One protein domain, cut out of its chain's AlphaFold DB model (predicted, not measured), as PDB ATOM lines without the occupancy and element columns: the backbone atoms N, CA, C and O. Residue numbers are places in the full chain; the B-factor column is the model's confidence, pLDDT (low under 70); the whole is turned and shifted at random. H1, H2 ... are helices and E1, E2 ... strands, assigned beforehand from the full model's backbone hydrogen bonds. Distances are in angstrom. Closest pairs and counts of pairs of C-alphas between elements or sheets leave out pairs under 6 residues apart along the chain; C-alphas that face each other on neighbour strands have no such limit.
ATOM      1  N   VAL A  21      11.642  48.518 -21.016       84.88
ATOM      2  CA  VAL A  21      12.433  49.742 -20.847       84.88
ATOM      3  C   VAL A  21      13.227  49.962 -22.131       84.88
ATOM      4  O   VAL A  21      13.881  49.026 -22.585       84.88
ATOM      5  N   SER A  22      13.141  51.153 -22.733       82.69
ATOM      6  CA  SER A  22      13.941  51.475 -23.926       82.69
ATOM      7  C   SER A  22      15.424  51.495 -23.555       82.69
ATOM      8  O   SER A  22      15.795  52.060 -22.525       82.69
ATOM      9  N   VAL A  23      16.248  50.848 -24.373       78.75
ATOM     10  CA  VAL A  23      17.699  50.740 -24.171       78.75
ATOM     11  C   VAL A  23      18.500  51.316 -25.335       78.75
ATOM     12  O   VAL A  23      19.645  51.708 -25.133       78.75
ATOM     13  N   TYR A  24      17.925  51.373 -26.539       80.94
ATOM     14  CA  TYR A  24      18.640  51.794 -27.743       80.94
ATOM     15  C   TYR A  24      17.663  52.181 -28.860       80.94
ATOM     16  O   TYR A  24      16.676  51.482 -29.057       80.94
ATOM     17  N   ALA A  25      17.946  53.241 -29.617       84.88
ATOM     18  CA  ALA A  25      17.149  53.634 -30.781       84.88
ATOM     19  C   ALA A  25      17.808  53.134 -32.078       84.88
ATOM     20  O   ALA A  25      19.009  53.313 -32.257       84.88
ATOM     21  N   ALA A  26      17.034  52.526 -32.981       82.00
ATOM     22  CA  ALA A  26      17.512  51.970 -34.252       82.00
ATOM     23  C   ALA A  26      16.408  51.963 -35.326       82.00
ATOM     24  O   ALA A  26      15.242  51.735 -35.006       82.00
ATOM     25  N   ASP A  27      16.750  52.207 -36.597       86.69
ATOM     26  CA  ASP A  27      15.847  52.182 -37.772       86.69
ATOM     27  C   ASP A  27      14.470  52.881 -37.620       86.69
ATOM     28  O   ASP A  27      13.449  52.433 -38.171       86.69
ATOM     29  N   GLY A  28      14.408  53.994 -36.881       86.69
ATOM     30  CA  GLY A  28      13.144  54.704 -36.622       86.69
ATOM     31  C   GLY A  28      12.226  53.976 -35.631       86.69
ATOM     32  O   GLY A  28      10.998  54.026 -35.740       86.69
ATOM     33  N   GLY A  29      12.829  53.259 -34.689       89.50
ATOM     34  CA  GLY A  29      12.172  52.659 -33.544       89.50
ATOM     35  C   GLY A  29      13.125  52.518 -32.369       89.50
ATOM     36  O   GLY A  29      14.282  52.930 -32.423       89.50
ATOM     37  N   ASP A  30      12.608  51.933 -31.302       89.50
ATOM     38  CA  ASP A  30      13.312  51.730 -30.051       89.50
ATOM     39  C   ASP A  30      13.381  50.232 -29.744       89.50
ATOM     40  O   ASP A  30      12.396  49.493 -29.845       89.50
ATOM     41  N   VAL A  31      14.570  49.779 -29.367       87.06
ATOM     42  CA  VAL A  31      14.809  48.483 -28.752       87.06
ATOM     43  C   VAL A  31      14.485  48.610 -27.274       87.06
ATOM     44  O   VAL A  31      15.071  49.402 -26.538       87.06
ATOM     45  N   TYR A  32      13.558  47.779 -26.834       86.94
ATOM     46  CA  TYR A  32      13.133  47.637 -25.460       86.94
ATOM     47  C   TYR A  32      13.672  46.346 -24.867       86.94
ATOM     48  O   TYR A  32      13.715  45.316 -25.534       86.94
ATOM     49  N   CYS A  33      13.991  46.381 -23.581       85.56
ATOM     50  CA  CYS A  33      14.357  45.221 -22.784       85.56
ATOM     51  C   CYS A  33      13.377  45.060 -21.617       85.56
ATOM     52  O   CYS A  33      13.027  46.031 -20.943       85.56
ATOM     53  N   CYS A  34      12.910  43.838 -21.358       86.69
ATOM     54  CA  CYS A  34      12.109  43.558 -20.171       86.69
ATOM     55  C   CYS A  34      12.996  43.551 -18.921       86.69
ATOM     56  O   CYS A  34      13.866  42.695 -18.800       86.69
ATOM     57  N   LYS A  35      12.715  44.394 -17.923       85.06
ATOM     58  CA  LYS A  35      13.539  44.459 -16.695       85.06
ATOM     59  C   LYS A  35      13.569  43.171 -15.850       85.06
ATOM     60  O   LYS A  35      14.395  43.049 -14.954       85.06
ATOM     61  N   TYR A  36      12.627  42.249 -16.068       86.19
ATOM     62  CA  TYR A  36      12.502  41.016 -15.281       86.19
ATOM     63  C   TYR A  36      13.145  39.817 -15.967       86.19
ATOM     64  O   TYR A  36      13.946  39.106 -15.364       86.19
ATOM     65  N   CYS A  37      12.778  39.589 -17.227       83.06
ATOM     66  CA  CYS A  37      13.242  38.434 -17.981       83.06
ATOM     67  C   CYS A  37      14.306  38.771 -19.018       83.06
ATOM     68  O   CYS A  37      14.767  37.849 -19.668       83.06
ATOM     69  N   TRP A  38      14.654  40.047 -19.204       80.69
ATOM     70  CA  TRP A  38      15.702  40.529 -20.114       80.69
ATOM     71  C   TRP A  38      15.501  40.201 -21.598       80.69
ATOM     72  O   TRP A  38      16.375  40.434 -22.426       80.69
ATOM     73  N   LYS A  39      14.307  39.720 -21.953       81.62
ATOM     74  CA  LYS A  39      13.869  39.552 -23.339       81.62
ATOM     75  C   LYS A  39      13.765  40.923 -24.006       81.62
ATOM     76  O   LYS A  39      13.232  41.860 -23.404       81.62
ATOM     77  N   VAL A  40      14.250  41.012 -25.240       84.00
ATOM     78  CA  VAL A  40      14.328  42.259 -26.010       84.00
ATOM     79  C   VAL A  40      13.315  42.310 -27.148       84.00
ATOM     80  O   VAL A  40      12.932  41.278 -27.696       84.00
ATOM     81  N   LYS A  41      12.878  43.517 -27.512       87.38
ATOM     82  CA  LYS A  41      11.910  43.751 -28.586       87.38
ATOM     83  C   LYS A  41      12.132  45.104 -29.240       87.38
ATOM     84  O   LYS A  41      12.258  46.094 -28.539       87.38
ATOM     85  N   TRP A  42      12.103  45.163 -30.563       90.69
ATOM     86  CA  TRP A  42      12.085  46.430 -31.291       90.69
ATOM     87  C   TRP A  42      10.644  46.866 -31.572       90.69
ATOM     88  O   TRP A  42       9.834  46.047 -32.024       90.69
ATOM     89  N   LEU A  43      10.324  48.135 -31.322       89.19
ATOM     90  CA  LEU A  43       9.036  48.745 -31.649       89.19
ATOM     91  C   LEU A  43       9.252  50.060 -32.401       89.19
ATOM     92  O   LEU A  43      10.095  50.865 -32.022       89.19
ATOM     93  N   SER A  44       8.449  50.303 -33.437       90.69
ATOM     94  CA  SER A  44       8.458  51.586 -34.148       90.69
ATOM     95  C   SER A  44       8.040  52.723 -33.217       90.69
ATOM     96  O   SER A  44       7.031  52.604 -32.521       90.69
ATOM     97  N   ASN A  45       8.747  53.852 -33.283       89.25
ATOM     98  CA  ASN A  45       8.353  55.096 -32.612       89.25
ATOM     99  C   ASN A  45       7.642  56.083 -33.557       89.25
ATOM    100  O   ASN A  45       7.208  57.156 -33.141       89.25
ATOM    101  N   SER A  46       7.458  55.694 -34.824       90.94
ATOM    102  CA  SER A  46       6.657  56.425 -35.806       90.94
ATOM    103  C   SER A  46       5.271  55.803 -35.993       90.94
ATOM    104  O   SER A  46       5.106  54.577 -35.929       90.94
ATOM    105  N   LYS A  47       4.279  56.654 -36.290       92.69
ATOM    106  CA  LYS A  47       2.922  56.226 -36.658       92.69
ATOM    107  C   LYS A  47       2.943  55.314 -37.887       92.69
ATOM    108  O   LYS A  47       2.353  54.240 -37.855       92.69
ATOM    109  N   ASP A  48       3.665  55.710 -38.932       92.62
ATOM    110  CA  ASP A  48       3.734  54.954 -40.188       92.62
ATOM    111  C   ASP A  48       4.346  53.563 -39.982       92.62
ATOM    112  O   ASP A  48       3.834  52.572 -40.505       92.62
ATOM    113  N   GLY A  49       5.396  53.453 -39.162       91.00
ATOM    114  CA  GLY A  49       5.976  52.157 -38.818       91.00
ATOM    115  C   GLY A  49       5.053  51.297 -37.947       91.00
ATOM    116  O   GLY A  49       5.009  50.080 -38.128       91.00
ATOM    117  N   ALA A  50       4.252  51.900 -37.060       90.44
ATOM    118  CA  ALA A  50       3.232  51.176 -36.293       90.44
ATOM    119  C   ALA A  50       2.091  50.658 -37.193       90.44
ATOM    120  O   ALA A  50       1.633  49.520 -37.042       90.44
ATOM    121  N   GLU A  51       1.665  51.449 -38.182       94.69
ATOM    122  CA  GLU A  51       0.702  51.008 -39.193       94.69
ATOM    123  C   GLU A  51       1.276  49.887 -40.067       94.69
ATOM    124  O   GLU A  51       0.587  48.900 -40.334       94.69
ATOM    125  N   GLN A  52       2.538  49.999 -40.491       94.69
ATOM    126  CA  GLN A  52       3.215  48.958 -41.265       94.69
ATOM    127  C   GLN A  52       3.300  47.643 -40.480       94.69
ATOM    128  O   GLN A  52       2.969  46.588 -41.025       94.69
ATOM    129  N   MET A  53       3.676  47.714 -39.201       92.88
ATOM    130  CA  MET A  53       3.693  46.573 -38.285       92.88
ATOM    131  C   MET A  53       2.312  45.908 -38.207       92.88
ATOM    132  O   MET A  53       2.194  44.710 -38.463       92.88
ATOM    133  N   THR A  54       1.261  46.698 -37.967       93.00
ATOM    134  CA  THR A  54      -0.127  46.211 -37.888       93.00
ATOM    135  C   THR A  54      -0.559  45.515 -39.179       93.00
ATOM    136  O   THR A  54      -1.127  44.421 -39.143       93.00
ATOM    137  N   ARG A  55      -0.262  46.113 -40.343       96.50
ATOM    138  CA  ARG A  55      -0.591  45.532 -41.655       96.50
ATOM    139  C   ARG A  55       0.110  44.193 -41.879       96.50
ATOM    140  O   ARG A  55      -0.524  43.259 -42.369       96.50
ATOM    141  N   LEU A  56       1.397  44.094 -41.543       95.62
ATOM    142  CA  LEU A  56       2.171  42.864 -41.722       95.62
ATOM    143  C   LEU A  56       1.673  41.741 -40.807       95.62
ATOM    144  O   LEU A  56       1.473  40.631 -41.298       95.62
ATOM    145  N   MET A  57       1.404  42.039 -39.535       93.12
ATOM    146  CA  MET A  57       0.860  41.073 -38.568       93.12
ATOM    147  C   MET A  57      -0.539  40.603 -38.962       93.12
ATOM    148  O   MET A  57      -0.803  39.408 -39.009       93.12
ATOM    149  N   THR A  58      -1.411  41.523 -39.384       95.00
ATOM    150  CA  THR A  58      -2.764  41.176 -39.854       95.00
ATOM    151  C   THR A  58      -2.722  40.253 -41.074       95.00
ATOM    152  O   THR A  58      -3.542  39.349 -41.212       95.00
ATOM    153  N   LYS A  59      -1.770  40.480 -41.986       97.62
ATOM    154  CA  LYS A  59      -1.668  39.726 -43.239       97.62
ATOM    155  C   LYS A  59      -1.003  38.358 -43.074       97.62
ATOM    156  O   LYS A  59      -1.324  37.443 -43.827       97.62
ATOM    157  N   HIS A  60      -0.037  38.242 -42.167       94.62
ATOM    158  CA  HIS A  60       0.848  37.077 -42.089       94.62
ATOM    159  C   HIS A  60       0.796  36.331 -40.746       94.62
ATOM    160  O   HIS A  60       1.409  35.274 -40.642       94.62
ATOM    161  N   GLY A  61       0.055  36.836 -39.759       91.00
ATOM    162  CA  GLY A  61       0.151  36.414 -38.361       91.00
ATOM    163  C   GLY A  61       1.259  37.168 -37.624       91.00
ATOM    164  O   GLY A  61       2.141  37.753 -38.256       91.00
ATOM    165  N   ASP A  62       1.213  37.164 -36.291       87.19
ATOM    166  CA  ASP A  62       2.090  37.990 -35.449       87.19
ATOM    167  C   ASP A  62       3.576  37.668 -35.655       87.19
ATOM    168  O   ASP A  62       4.359  38.562 -35.981       87.19
ATOM    169  N   ASP A  63       3.950  36.389 -35.563       87.56
ATOM    170  CA  ASP A  63       5.345  35.942 -35.657       87.56
ATOM    171  C   ASP A  63       5.941  36.228 -37.042       87.56
ATOM    172  O   ASP A  63       6.938  36.941 -37.185       87.56
ATOM    173  N   VAL A  64       5.282  35.735 -38.095       90.69
ATOM    174  CA  VAL A  64       5.745  35.903 -39.483       90.69
ATOM    175  C   VAL A  64       5.662  37.368 -39.913       90.69
ATOM    176  O   VAL A  64       6.525  37.856 -40.647       90.69
ATOM    177  N   GLY A  65       4.630  38.089 -39.473       93.06
ATOM    178  CA  GLY A  65       4.464  39.514 -39.728       93.06
ATOM    179  C   GLY A  65       5.576  40.340 -39.089       93.06
ATOM    180  O   GLY A  65       6.126  41.225 -39.748       93.06
ATOM    181  N   TYR A  66       5.964  40.018 -37.854       91.38
ATOM    182  CA  TYR A  66       7.095  40.667 -37.201       91.38
ATOM    183  C   TYR A  66       8.425  40.316 -37.861       91.38
ATOM    184  O   TYR A  66       9.216  41.218 -38.119       91.38
ATOM    185  N   GLN A  67       8.655  39.051 -38.224       90.50
ATOM    186  CA  GLN A  67       9.865  38.670 -38.954       90.50
ATOM    187  C   GLN A  67       9.992  39.459 -40.264       90.50
ATOM    188  O   GLN A  67      11.052  40.013 -40.552       90.50
ATOM    189  N   LYS A  68       8.893  39.585 -41.018       93.19
ATOM    190  CA  LYS A  68       8.851  40.399 -42.239       93.19
ATOM    191  C   LYS A  68       9.113  41.875 -41.975       93.19
ATOM    192  O   LYS A  68       9.735  42.520 -42.808       93.19
ATOM    193  N   LEU A  69       8.645  42.416 -40.851       92.88
ATOM    194  CA  LEU A  69       8.964  43.788 -40.460       92.88
ATOM    195  C   LEU A  69      10.460  43.935 -40.171       92.88
ATOM    196  O   LEU A  69      11.081  44.870 -40.668       92.88
ATOM    197  N   MET A  70      11.042  43.004 -39.417       91.88
ATOM    198  CA  MET A  70      12.466  43.023 -39.087       91.88
ATOM    199  C   MET A  70      13.353  42.844 -40.323       91.88
ATOM    200  O   MET A  70      14.436  43.414 -40.383       91.88
ATOM    201  N   ASP A  71      12.897  42.121 -41.347       92.75
ATOM    202  CA  ASP A  71      13.599  42.031 -42.636       92.75
ATOM    203  C   ASP A  71      13.707  43.392 -43.353       92.75
ATOM    204  O   ASP A  71      14.618  43.588 -44.154       92.75
ATOM    205  N   LEU A  72      12.814  44.341 -43.049       92.62
ATOM    206  CA  LEU A  72      12.854  45.723 -43.549       92.62
ATOM    207  C   LEU A  72      13.681  46.664 -42.652       92.62
ATOM    208  O   LEU A  72      13.795  47.850 -42.961       92.62
ATOM    209  N   LYS A  73      14.197  46.160 -41.525       90.75
ATOM    210  CA  LYS A  73      14.869  46.914 -40.454       90.75
ATOM    211  C   LYS A  73      16.186  46.214 -40.080       90.75
ATOM    212  O   LYS A  73      16.273  45.604 -39.011       90.75
ATOM    213  N   PRO A  74      17.173  46.186 -40.997       88.56
ATOM    214  CA  PRO A  74      18.339  45.314 -40.883       88.56
ATOM    215  C   PRO A  74      19.222  45.627 -39.669       88.56
ATOM    216  O   PRO A  74      19.659  44.684 -39.012       88.56
ATOM    217  N   GLU A  75      19.426  46.901 -39.321       86.06
ATOM    218  CA  GLU A  75      20.246  47.291 -38.163       86.06
ATOM    219  C   GLU A  75      19.579  46.845 -36.855       86.06
ATOM    220  O   GLU A  75      20.191  46.219 -35.988       86.06
ATOM    221  N   SER A  76      18.270  47.071 -36.749       87.94
ATOM    222  CA  SER A  76      17.451  46.659 -35.608       87.94
ATOM    223  C   SER A  76      17.376  45.141 -35.483       87.94
ATOM    224  O   SER A  76      17.376  44.604 -34.375       87.94
ATOM    225  N   LYS A  77      17.311  44.432 -36.615       89.56
ATOM    226  CA  LYS A  77      17.307  42.968 -36.669       89.56
ATOM    227  C   LYS A  77      18.634  42.396 -36.198       89.56
ATOM    228  O   LYS A  77      18.636  41.474 -35.385       89.56
ATOM    229  N   GLU A  78      19.744  42.950 -36.668       87.88
ATOM    230  CA  GLU A  78      21.074  42.547 -36.223       87.88
ATOM    231  C   GLU A  78      21.266  42.810 -34.725       87.88
ATOM    232  O   GLU A  78      21.710  41.923 -33.992       87.88
ATOM    233  N   MET A  79      20.858  43.988 -34.250       83.88
ATOM    234  CA  MET A  79      20.910  44.345 -32.835       83.88
ATOM    235  C   MET A  79      20.079  43.389 -31.972       83.88
ATOM    236  O   MET A  79      20.575  42.864 -30.974       83.88
ATOM    237  N   LEU A  80      18.828  43.111 -32.361       86.25
ATOM    238  CA  LEU A  80      17.979  42.160 -31.642       86.25
ATOM    239  C   LEU A  80      18.625  40.780 -31.559       86.25
ATOM    240  O   LEU A  80      18.594  40.171 -30.496       86.25
ATOM    241  N   TYR A  81      19.244  40.306 -32.639       85.62
ATOM    242  CA  TYR A  81      19.958  39.034 -32.629       85.62
ATOM    243  C   TYR A  81      21.167  39.028 -31.702       85.62
ATOM    244  O   TYR A  81      21.341  38.071 -30.950       85.62
ATOM    245  N   LYS A  82      21.983  40.086 -31.717       83.12
ATOM    246  CA  LYS A  82      23.115  40.225 -30.791       83.12
ATOM    247  C   LYS A  82      22.630  40.182 -29.340       83.12
ATOM    248  O   LYS A  82      23.142  39.396 -28.546       83.12
ATOM    249  N   LEU A  83      21.585  40.942 -29.017       79.75
ATOM    250  CA  LEU A  83      21.012  41.000 -27.671       79.75
ATOM    251  C   LEU A  83      20.336  39.688 -27.246       79.75
ATOM    252  O   LEU A  83      20.489  39.268 -26.102       79.75
ATOM    253  N   GLN A  84      19.626  39.011 -28.152       78.38
ATOM    254  CA  GLN A  84      19.043  37.690 -27.894       78.38
ATOM    255  C   GLN A  84      20.124  36.634 -27.656       78.38
ATOM    256  O   GLN A  84      19.985  35.825 -26.743       78.38
ATOM    257  N   ASN A  85      21.214  36.663 -28.425       79.62
ATOM    258  CA  ASN A  85      22.342  35.756 -28.228       79.62
ATOM    259  C   ASN A  85      23.025  35.999 -26.881       79.62
ATOM    260  O   ASN A  85      23.268  35.043 -26.150       79.62
ATOM    261  N   ILE A  86      23.281  37.264 -26.525       74.75
ATOM    262  CA  ILE A  86      23.793  37.628 -25.198       74.75
ATOM    263  C   ILE A  86      22.850  37.084 -24.125       74.75
ATOM    264  O   ILE A  86      23.293  36.398 -23.214       74.75
ATOM    265  N   TRP A  87      21.544  37.303 -24.262       71.62
ATOM    266  CA  TRP A  87      20.566  36.795 -23.307       71.62
ATOM    267  C   TRP A  87      20.583  35.267 -23.175       71.62
ATOM    268  O   TRP A  87      20.600  34.761 -22.057       71.62
ATOM    269  N   MET A  88      20.620  34.526 -24.285       70.81
ATOM    270  CA  MET A  88      20.677  33.059 -24.262       70.81
ATOM    271  C   MET A  88      21.936  32.537 -23.566       70.81
ATOM    272  O   MET A  88      21.878  31.535 -22.857       70.81
ATOM    273  N   LEU A  89      23.070  33.210 -23.769       69.94
ATOM    274  CA  LEU A  89      24.317  32.891 -23.078       69.94
ATOM    275  C   LEU A  89      24.227  33.228 -21.585       69.94
ATOM    276  O   LEU A  89      24.786  32.518 -20.756       69.94
ATOM    277  N   VAL A  90      23.493  34.284 -21.237       61.53
ATOM    278  CA  VAL A  90      23.401  34.799 -19.870       61.53
ATOM    279  C   VAL A  90      22.269  34.177 -19.045       61.53
ATOM    280  O   VAL A  90      22.342  34.201 -17.825       61.53
ATOM    281  N   GLU A  91      21.276  33.497 -19.628       60.50
ATOM    282  CA  GLU A  91      20.405  32.600 -18.837       60.50
ATOM    283  C   GLU A  91      21.194  31.484 -18.124       60.50
ATOM    284  O   GLU A  91      20.663  30.833 -17.224       60.50
ATOM    285  N   GLN A  92      22.464  31.290 -18.490       60.12
ATOM    286  CA  GLN A  92      23.404  30.384 -17.832       60.12
ATOM    287  C   GLN A  92      24.316  31.083 -16.798       60.12
ATOM    288  O   GLN A  92      25.121  30.405 -16.162       60.12
ATOM    289  N   LEU A  93      24.205  32.406 -16.624       56.25
ATOM    290  CA  LEU A  93      25.054  33.254 -15.773       56.25
ATOM    291  C   LEU A  93      24.205  34.046 -14.756       56.25
ATOM    292  O   LEU A  93      22.975  34.078 -14.840       56.25
ATOM    293  N   ASP A  94      24.840  34.664 -13.756       60.41
ATOM    294  CA  ASP A  94      24.124  35.460 -12.752       60.41
ATOM    295  C   ASP A  94      23.697  36.860 -13.265       60.41
ATOM    296  O   ASP A  94      24.076  37.310 -14.348       60.41
ATOM    297  N   LYS A  95      22.829  37.550 -12.505       60.44
ATOM    298  CA  LYS A  95      22.227  38.839 -12.909       60.44
ATOM    299  C   LYS A  95      23.207  40.016 -12.939       60.44
ATOM    300  O   LYS A  95      22.921  40.989 -13.641       60.44
ATOM    301  N   ASP A  96      24.284  39.970 -12.168       65.69
ATOM    302  CA  ASP A  96      25.237  41.076 -12.079       65.69
ATOM    303  C   ASP A  96      26.223  41.013 -13.255       65.69
ATOM    304  O   ASP A  96      26.494  42.042 -13.888       65.69
ATOM    305  N   ASP A  97      26.616  39.800 -13.657       66.12
ATOM    306  CA  ASP A  97      27.381  39.545 -14.883       66.12
ATOM    307  C   ASP A  97      26.611  39.988 -16.145       66.12
ATOM    308  O   ASP A  97      27.183  40.580 -17.067       66.12
ATOM    309  N   LEU A  98      25.284  39.794 -16.165       63.25
ATOM    310  CA  LEU A  98      24.409  40.222 -17.267       63.25
ATOM    311  C   LEU A  98      24.465  41.728 -17.519       63.25
ATOM    312  O   LEU A  98      24.536  42.177 -18.667       63.25
ATOM    313  N   LYS A  99      24.399  42.517 -16.444       66.06
ATOM    314  CA  LYS A  99      24.386  43.975 -16.541       66.06
ATOM    315  C   LYS A  99      25.705  44.492 -17.114       66.06
ATOM    316  O   LYS A  99      25.685  45.351 -17.991       66.06
ATOM    317  N   ALA A 100      26.828  43.923 -16.675       69.19
ATOM    318  CA  ALA A 100      28.148  44.291 -17.174       69.19
ATOM    319  C   ALA A 100      28.307  43.998 -18.678       69.19
ATOM    320  O   ALA A 100      28.807  44.849 -19.413       69.19
ATOM    321  N   ILE A 101      27.829  42.841 -19.151       70.25
ATOM    322  CA  ILE A 101      27.922  42.454 -20.571       70.25
ATOM    323  C   ILE A 101      27.039  43.346 -21.456       70.25
ATOM    324  O   ILE A 101      27.489  43.786 -22.515       70.25
ATOM    325  N   ILE A 102      25.807  43.651 -21.033       66.38
ATOM    326  CA  ILE A 102      24.922  44.562 -21.780       66.38
ATOM    327  C   ILE A 102      25.544  45.960 -21.865       66.38
ATOM    328  O   ILE A 102      25.599  46.536 -22.952       66.38
ATOM    329  N   ASP A 103      26.059  46.484 -20.751       72.94
ATOM    330  CA  ASP A 103      26.694  47.804 -20.718       72.94
ATOM    331  C   ASP A 103      27.942  47.864 -21.623       72.94
ATOM    332  O   ASP A 103      28.241  48.916 -22.194       72.94
ATOM    333  N   MET A 104      28.664  46.748 -21.789       74.88
ATOM    334  CA  MET A 104      29.776  46.631 -22.738       74.88
ATOM    335  C   MET A 104      29.298  46.603 -24.195       74.88
ATOM    336  O   MET A 104      29.782  47.395 -25.002       74.88
ATOM    337  N   ALA A 105      28.318  45.758 -24.524       66.44
ATOM    338  CA  ALA A 105      27.808  45.614 -25.889       66.44
ATOM    339  C   ALA A 105      27.166  46.911 -26.420       66.44
ATOM    340  O   ALA A 105      27.359  47.280 -27.576       66.44
ATOM    341  N   VAL A 106      26.446  47.645 -25.565       64.31
ATOM    342  CA  VAL A 106      25.858  48.949 -25.921       64.31
ATOM    343  C   VAL A 106      26.945  50.000 -26.183       64.31
ATOM    344  O   VAL A 106      26.801  50.822 -27.090       64.31
ATOM    345  N   LYS A 107      28.050  49.973 -25.424       72.94
ATOM    346  CA  LYS A 107      29.180  50.898 -25.611       72.94
ATOM    347  C   LYS A 107      29.959  50.639 -26.894       72.94
ATOM    348  O   LYS A 107      30.349  51.607 -27.536       72.94
ATOM    349  N   GLU A 108      30.185  49.381 -27.269       68.62
ATOM    350  CA  GLU A 108      30.870  49.052 -28.528       68.62
ATOM    351  C   GLU A 108      30.097  49.589 -29.732       68.62
ATOM    352  O   GLU A 108      30.664  50.297 -30.557       68.62
ATOM    353  N   VAL A 109      28.780  49.380 -29.763       58.19
ATOM    354  CA  VAL A 109      27.932  49.867 -30.861       58.19
ATOM    355  C   VAL A 109      27.848  51.397 -30.893       58.19
ATOM    356  O   VAL A 109      27.739  51.992 -31.960       58.19
ATOM    357  N   SER A 110      27.927  52.056 -29.734       57.59
ATOM    358  CA  SER A 110      27.879  53.523 -29.646       57.59
ATOM    359  C   SER A 110      29.199  54.210 -30.023       57.59
ATOM    360  O   SER A 110      29.190  55.406 -30.289       57.59
ATOM    361  N   ASN A 111      30.323  53.486 -30.018       54.66
ATOM    362  CA  ASN A 111      31.644  54.013 -30.386       54.66
ATOM    363  C   ASN A 111      32.004  53.776 -31.864       54.66
ATOM    364  O   ASN A 111      33.000  54.319 -32.337       54.66
ATOM    365  N   GLU A 112      31.228  52.958 -32.579       48.34
ATOM    366  CA  GLU A 112      31.376  52.716 -34.022       48.34
ATOM    367  C   GLU A 112      30.492  53.642 -34.889       48.34
ATOM    368  O   GLU A 112      30.553  53.560 -36.116       48.34
ATOM    369  N   ALA A 113      29.706  54.533 -34.264       45.59
ATOM    370  CA  ALA A 113      28.850  55.544 -34.903       45.59
ATOM    371  C   ALA A 113      29.467  56.952 -34.842       45.59
ATOM    372  O   ALA A 113      29.289  57.712 -35.822       45.59
TER     373      ALA A 113
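Overview. This is residues 21 to 113 of the 113 residues of an uncharacterized protein of marine sediment metagenome (UniProt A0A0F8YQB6). A small twisted sheet of three strands has one long helix, H3, running along one of its faces; at one end a pair of helices, H1 and H2, packs together as a corner, and at the other H4 folds back beside H3 as a helical hairpin. The printed part has 93 residues, with three strands E1 E2 E3 followed by four helices H1 H2 H3 H4. The sheet's order is E1 - E2 - E3, all antiparallel, and the class is mixed, helices and strands. The whole is compact, with a radius of gyration of the C-alphas of 14.1 A, and spans 40 by 29 by 19 A.

Along the chain. Find C-alpha 21 at (12.433, 49.742, -20.847), where strand E1 begins; it runs to residue 26. E2 takes residues 29 to 34 and E3 residues 40 to 44. Go on to Lys 47, where helix H1 begins; it ends at His 60, 20.0 A away from C-alpha to C-alpha. H2 covers residues 62 to 71. At C-alpha 74, (18.339, 45.314, -40.883), H3 begins and runs 24.0 A to residue 90. H4 covers residues 95 to 111 over 25.0 A and ends at C-alpha 111, (31.644, 54.013, -30.386).

Arrangement. Look first at the sheet, a meander, each strand the antiparallel neighbour of the one before; it is only just strongly twisted, with C-alphas up to 4.0 A off its best plane. In the hairpin E1 and E2 you find N 31 and O 24 at 2.7 A, and in the hairpin E2 and E3 N 32 and O 41 at 2.7 A, both within hydrogen-bond range. H3 is on the sheet at a height over the sheet of 9.5 A; it lies over E2 and runs along the strands, at 9 degrees to E2 on the local plane. H1 only grazes the sheet, with residues 49 to 53. H1 and H2 touch, closest at the C-alphas of Met 57 and Gly 65, 4.1 A, opposite ways at a steep tilt of 54 degrees. H2 and H3 touch only at the corner by their link, and only just, with 3 pairs of C-alphas within 8 A; the closest are those of Met 70 and Lys 77, 5.4 A. H3, with residues 83 to 90 alone, touches H4, with residues 97 to 102 alone; the closest C-alphas are those of Val 90 and Leu 98, 6.1 A, and this helical hairpin has a shallow tilt of 25 degrees, opposite ways. H4 only grazes the sheet, with residues 102 to 110. H1 and H4 are apart. Every O i to N i+4 pair is within hydrogen-bond range in H1, H2 and H3, and 12 of 13 in H4.

Size, cuts and confidence. The two C-alphas farthest apart are those of Lys 59 and Asp 96, 41.2 A. The printed part has no cut, and its six links are tight. Read the B-factor column for pLDDT: the mean of the printed part is 81.1, and residues 89 to 100, 102, 105 to 106 and 108 to 113 are under 70.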